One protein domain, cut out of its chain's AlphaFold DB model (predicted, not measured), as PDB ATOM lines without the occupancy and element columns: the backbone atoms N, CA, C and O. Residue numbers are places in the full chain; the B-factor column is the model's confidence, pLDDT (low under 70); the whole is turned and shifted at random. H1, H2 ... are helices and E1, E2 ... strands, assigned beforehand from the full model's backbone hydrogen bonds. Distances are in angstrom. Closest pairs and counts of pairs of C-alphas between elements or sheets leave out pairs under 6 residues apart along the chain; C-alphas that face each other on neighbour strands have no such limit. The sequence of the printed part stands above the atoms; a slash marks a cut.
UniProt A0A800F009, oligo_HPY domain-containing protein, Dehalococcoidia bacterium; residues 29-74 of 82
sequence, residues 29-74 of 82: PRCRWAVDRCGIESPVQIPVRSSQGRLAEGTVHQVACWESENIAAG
ATOM      1  N   PRO A  29     138.587 104.567 151.141       87.50
ATOM      2  CA  PRO A  29     139.657 104.834 152.108       87.50
ATOM      3  C   PRO A  29     139.209 104.848 153.575       87.50
ATOM      4  O   PRO A  29     140.032 104.821 154.484       87.50
ATOM      5  N   ARG A  30     137.898 104.954 153.823       88.12
ATOM      6  CA  ARG A  30     137.298 105.089 155.160       88.12
ATOM      7  C   ARG A  30     136.130 104.130 155.404       88.12
ATOM      8  O   ARG A  30     135.481 104.203 156.446       88.12
ATOM      9  N   CYS A  31     135.822 103.250 154.454       91.62
ATOM     10  CA  CYS A  31     134.693 102.333 154.551       91.62
ATOM     11  C   CYS A  31     135.120 101.049 155.265       91.62
ATOM     12  O   CYS A  31     135.923 100.275 154.746       91.62
ATOM     13  N   ARG A  32     134.514 100.771 156.425       93.94
ATOM     14  CA  ARG A  32     134.766  99.526 157.171       93.94
ATOM     15  C   ARG A  32     134.285  98.264 156.453       93.94
ATOM     16  O   ARG A  32     134.660  97.180 156.857       93.94
ATOM     17  N   TRP A  33     133.474  98.391 155.404       95.81
ATOM     18  CA  TRP A  33     132.976  97.281 154.579       95.81
ATOM     19  C   TRP A  33     133.550  97.319 153.156       95.81
ATOM     20  O   TRP A  33     132.928  96.831 152.215       95.81
ATOM     21  N   ALA A  34     134.692  97.984 152.954       94.25
ATOM     22  CA  ALA A  34     135.326  98.039 151.645       94.25
ATOM     23  C   ALA A  34     135.733  96.634 151.172       94.25
ATOM     24  O   ALA A  34     136.432  95.911 151.880       94.25
ATOM     25  N   VAL A  35     135.337  96.296 149.946       94.25
ATOM     26  CA  VAL A  35     135.802  95.120 149.197       94.25
ATOM     27  C   VAL A  35     136.777  95.560 148.106       94.25
ATOM     28  O   VAL A  35     136.759  96.725 147.711       94.25
ATOM     29  N   ASP A  36     137.582  94.648 147.559       93.00
ATOM     30  CA  ASP A  36     138.605  94.973 146.544       93.00
ATOM     31  C   ASP A  36     138.039  95.764 145.353       93.00
ATOM     32  O   ASP A  36     138.643  96.717 144.860       93.00
ATOM     33  N   ARG A  37     136.811  95.427 144.940       93.94
ATOM     34  CA  ARG A  37     136.097  96.098 143.847       93.94
ATOM     35  C   ARG A  37     135.867  97.592 144.105       93.94
ATOM     36  O   ARG A  37     135.818  98.365 143.151       93.94
ATOM     37  N   CYS A  38     135.771  98.016 145.369       94.00
ATOM     38  CA  CYS A  38     135.597  99.419 145.744       94.00
ATOM     39  C   CYS A  38     136.779 100.299 145.323       94.00
ATOM     40  O   CYS A  38     136.558 101.477 145.080       94.00
ATOM     41  N   GLY A  39     138.003  99.771 145.228       91.75
ATOM     42  CA  GLY A  39     139.171 100.547 144.783       91.75
ATOM     43  C   GLY A  39     139.308 100.637 143.260       91.75
ATOM     44  O   GLY A  39     140.058 101.467 142.755       91.75
ATOM     45  N   ILE A  40     138.581  99.787 142.530       93.25
ATOM     46  CA  ILE A  40     138.723  99.609 141.081       93.25
ATOM     47  C   ILE A  40     137.627 100.369 140.334       93.25
ATOM     48  O   ILE A  40     137.908 101.026 139.336       93.25
ATOM     49  N   GLU A  41     136.383 100.295 140.813       93.25
ATOM     50  CA  GLU A  41     135.241 100.889 140.122       93.25
ATOM     51  C   GLU A  41     134.181 101.460 141.066       93.25
ATOM     52  O   GLU A  41     133.959 100.992 142.189       93.25
ATOM     53  N   SER A  42     133.515 102.505 140.576       92.81
ATOM     54  CA  SER A  42     132.387 103.122 141.261       92.81
ATOM     55  C   SER A  42     131.147 102.219 141.187       92.81
ATOM     56  O   SER A  42     130.779 101.778 140.096       92.81
ATOM     57  N   PRO A  43     130.468 101.960 142.318       94.25
ATOM     58  CA  PRO A  43     129.232 101.187 142.326       94.25
ATOM     59  C   PRO A  43     128.098 101.896 141.585       94.25
ATOM     60  O   PRO A  43     127.987 103.122 141.586       94.25
ATOM     61  N   VAL A  44     127.219 101.104 140.972       93.81
ATOM     62  CA  VAL A  44     126.004 101.608 140.320       93.81
ATOM     63  C   VAL A  44     124.936 101.964 141.352       93.81
ATOM     64  O   VAL A  44     124.854 101.351 142.415       93.81
ATOM     65  N   GLN A  45     124.091 102.942 141.023       94.69
ATOM     66  CA  GLN A  45     122.959 103.313 141.870       94.69
ATOM     67  C   GLN A  45     121.818 102.305 141.720       94.69
ATOM     68  O   GLN A  45     121.295 102.110 140.623       94.69
ATOM     69  N   ILE A  46     121.406 101.705 142.834       93.50
ATOM     70  CA  ILE A  46     120.301 100.747 142.904       93.50
ATOM     71  C   ILE A  46     119.248 101.206 143.917       93.50
ATOM     72  O   ILE A  46     119.596 101.805 144.939       93.50
ATOM     73  N   PRO A  47     117.952 100.957 143.662       91.56
ATOM     74  CA  PRO A  47     116.904 101.239 144.632       91.56
ATOM     75  C   PRO A  47     116.975 100.262 145.814       91.56
ATOM     76  O   PRO A  47     117.203  99.070 145.626       91.56
ATOM     77  N   VAL A  48     116.709 100.748 147.026       87.69
ATOM     78  CA  VAL A  48     116.622  99.926 148.242       87.69
ATOM     79  C   VAL A  48     115.316 100.169 148.980       87.69
ATOM     80  O   VAL A  48     114.762 101.272 148.989       87.69
ATOM     81  N   ARG A  49     114.813  99.118 149.630       75.81
ATOM     82  CA  ARG A  49     113.660  99.231 150.526       75.81
ATOM     83  C   ARG A  49     114.127  99.852 151.838       75.81
ATOM     84  O   ARG A  49     114.968  99.276 152.518       75.81
ATOM     85  N   SER A  50     113.569 101.002 152.208       70.94
ATOM     86  CA  SER A  50     113.746 101.504 153.572       70.94
ATOM     87  C   SER A  50     112.901 100.683 154.531       70.94
ATOM     88  O   SER A  50     111.706 100.481 154.311       70.94
ATOM     89  N   SER A  51     113.545 100.192 155.587       67.56
ATOM     90  CA  SER A  51     112.889  99.522 156.706       67.56
ATOM     91  C   SER A  51     112.226 100.519 157.659       67.56
ATOM     92  O   SER A  51     111.305 100.145 158.382       67.56
ATOM     93  N   GLN A  52     112.670 101.783 157.666       66.44
ATOM     94  CA  GLN A  52     112.213 102.827 158.580       66.44
ATOM     95  C   GLN A  52     112.314 104.205 157.912       66.44
ATOM     96  O   GLN A  52     113.397 104.754 157.726       66.44
ATOM     97  N   GLY A  53     111.170 104.783 157.549       64.50
ATOM     98  CA  GLY A  53     111.109 106.137 157.010       64.50
ATOM     99  C   GLY A  53     109.790 106.431 156.314       64.50
ATOM    100  O   GLY A  53     109.162 105.553 155.727       64.50
ATOM    101  N   ARG A  54     109.365 107.693 156.371       71.31
ATOM    102  CA  ARG A  54     108.293 108.200 155.517       71.31
ATOM    103  C   ARG A  54     108.914 108.721 154.230       71.31
ATOM    104  O   ARG A  54     109.365 109.863 154.189       71.31
ATOM    105  N   LEU A  55     108.938 107.892 153.196       74.12
ATOM    106  CA  LEU A  55     109.176 108.389 151.846       74.12
ATOM    107  C   LEU A  55     107.943 109.160 151.369       74.12
ATOM    108  O   LEU A  55     106.811 108.790 151.687       74.12
ATOM    109  N   ALA A  56     108.166 110.242 150.624       80.88
ATOM    110  CA  ALA A  56     107.093 110.850 149.852       80.88
ATOM    111  C   ALA A  56     106.577 109.833 148.824       80.88
ATOM    112  O   ALA A  56     107.329 108.979 148.343       80.88
ATOM    113  N   GLU A  57     105.291 109.919 148.496       80.94
ATOM    114  CA  GLU A  57     104.666 109.016 147.534       80.94
ATOM    115  C   GLU A  57     105.414 109.053 146.191       80.94
ATOM    116  O   GLU A  57     105.758 110.120 145.683       80.94
ATOM    117  N   GLY A  58     105.740 107.873 145.658       80.44
ATOM    118  CA  GLY A  58     106.527 107.724 144.429       80.44
ATOM    119  C   GLY A  58     108.049 107.867 144.581       80.44
ATOM    120  O   GLY A  58     108.759 107.746 143.586       80.44
ATOM    121  N   THR A  59     108.579 108.089 145.789       85.19
ATOM    122  CA  THR A  59     110.035 108.165 146.021       85.19
ATOM    123  C   THR A  59     110.609 106.807 146.428       85.19
ATOM    124  O   THR A  59     109.974 106.058 147.169       85.19
ATOM    125  N   VAL A  60     111.836 106.507 145.987       86.06
ATOM    126  CA  VAL A  60     112.630 105.346 146.426       86.06
ATOM    127  C   VAL A  60     113.965 105.816 146.991       86.06
ATOM    128  O   VAL A  60     114.566 106.755 146.473       86.06
ATOM    129  N   HIS A  61     114.453 105.162 148.045       87.94
ATOM    130  CA  HIS A  61     115.848 105.342 148.431       87.94
ATOM    131  C   HIS A  61     116.740 104.641 147.418       87.94
ATOM    132  O   HIS A  61     116.400 103.562 146.932       87.94
ATOM    133  N   GLN A  62     117.887 105.242 147.130       92.19
ATOM    134  CA  GLN A  62     118.902 104.656 146.272       92.19
ATOM    135  C   GLN A  62     120.244 104.647 146.989       92.19
ATOM    136  O   GLN A  62     120.526 105.521 147.811       92.19
ATOM    137  N   VAL A  63     121.060 103.648 146.673       94.19
ATOM    138  CA  VAL A  63     122.422 103.503 147.190       94.19
ATOM    139  C   VAL A  63     123.356 103.091 146.063       94.19
ATOM    140  O   VAL A  63     122.933 102.437 145.115       94.19
ATOM    141  N   ALA A  64     124.630 103.442 146.190       95.56
ATOM    142  CA  ALA A  64     125.707 102.957 145.339       95.56
ATOM    143  C   ALA A  64     126.737 102.264 146.238       95.56
ATOM    144  O   ALA A  64     127.670 102.892 146.733       95.56
ATOM    145  N   CYS A  65     126.510 100.984 146.541       95.12
ATOM    146  CA  CYS A  65     127.368 100.188 147.418       95.12
ATOM    147  C   CYS A  65     127.309  98.713 147.014       95.12
ATOM    148  O   CYS A  65     126.220  98.168 146.855       95.12
ATOM    149  N   TRP A  66     128.469  98.066 146.876       95.62
ATOM    150  CA  TRP A  66     128.554  96.638 146.549       95.62
ATOM    151  C   TRP A  66     128.041  95.737 147.679       95.62
ATOM    152  O   TRP A  66     127.492  94.676 147.415       95.62
ATOM    153  N   GLU A  67     128.157  96.199 148.924       95.62
ATOM    154  CA  GLU A  67     127.791  95.455 150.134       95.62
ATOM    155  C   GLU A  67     126.434  95.890 150.720       95.62
ATOM    156  O   GLU A  67     126.115  95.551 151.858       95.62
ATOM    157  N   SER A  68     125.604  96.651 149.985       93.50
ATOM    158  CA  SER A  68     124.357  97.209 150.542       93.50
ATOM    159  C   SER A  68     123.398  96.145 151.070       93.50
ATOM    160  O   SER A  68     122.760  96.352 152.101       93.50
ATOM    161  N   GLU A  69     123.295  95.011 150.378       91.69
ATOM    162  CA  GLU A  69     122.416  93.912 150.782       91.69
ATOM    163  C   GLU A  69     122.952  93.190 152.019       91.69
ATOM    164  O   GLU A  69     122.200  92.956 152.960       91.69
ATOM    165  N   ASN A  70     124.259  92.919 152.067       93.44
ATOM    166  CA  ASN A  70     124.894  92.277 153.217       93.44
ATOM    167  C   ASN A  70     124.837  93.168 154.465       93.44
ATOM    168  O   ASN A  70     124.604  92.680 155.569       93.44
ATOM    169  N   ILE A  71     124.989  94.488 154.306       91.94
ATOM    170  CA  ILE A  71     124.830  95.443 155.412       91.94
ATOM    171  C   ILE A  71     123.377  95.444 155.895       91.94
ATOM    172  O   ILE A  71     123.136  95.359 157.098       91.94
ATOM    173  N   ALA A  72     122.406  95.492 154.977       88.69
ATOM    174  CA  ALA A  72     120.986  95.447 155.326       88.69
ATOM    175  C   ALA A  72     120.585  94.122 156.003       88.69
ATOM    176  O   ALA A  72     119.731  94.122 156.888       88.69
ATOM    177  N   ALA A  73     121.215  93.011 155.616       89.81
ATOM    178  CA  ALA A  73     121.015  91.692 156.210       89.81
ATOM    179  C   ALA A  73     121.803  91.473 157.518       89.81
ATOM    180  O   ALA A  73     121.585  90.468 158.194       89.81
ATOM    181  N   GLY A  74     122.712  92.383 157.886       91.50
ATOM    182  CA  GLY A  74     123.591  92.225 159.050       91.50
ATOM    183  C   GLY A  74     124.675  91.154 158.875       91.50
ATOM    184  O   GLY A  74     125.199  90.652 159.866       91.50
TER     185      GLY A  74
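AT A GLANCE: This is residues 29 to 74 of the 82 residues of the protein "oligo_HPY domain-containing protein" of Dehalococcoidia bacterium (UniProt A0A800F009). With little regular structure, this is a loose, elongated run of loops round one small hairpin of strands, E1 and E2, whose long loop, residues 49 to 60, makes one end, while the short helix H1 lies at the other end and H2 to one side. The 46 printed residues hold H1, E1, E2 and H2 in that order, mixed in class, with 16 residues in named elements. The two-stranded sheet, E1 - E2, is antiparallel; the radius of gyration of the C-alphas is 12.5 A, the spans 36 by 21 by 16 A.

IN THESE COORDINATES: H1, residues 37 to 40, begins at C-alpha 37 (136.097, 96.098, 143.847) and is 5.2 A long. E1 is residues 46 to 48, 6.5 A; E2 is residues 61 to 63, 6.9 A. H2, residues 68 to 73, 8.6 A, ends at C-alpha 73 (121.015, 91.692, 156.210).

HOW THE PARTS SIT: In the hairpin E1 and E2, directions 130 degrees apart, N 46 and O 63 are within hydrogen-bond range at 2.8 A. H1 is apart from E2 and H2; E1 is apart from H2. In H2 every O i to N i+4 pair is within hydrogen-bond range; H1 is too short for one.

THE WHOLE: The C-alphas farthest apart, of Asp 36 and Glu 57, are 36.7 A apart. The printed part has no cut. E1 to E2 is a long link; residues 51 to 53 have pLDDT under 70.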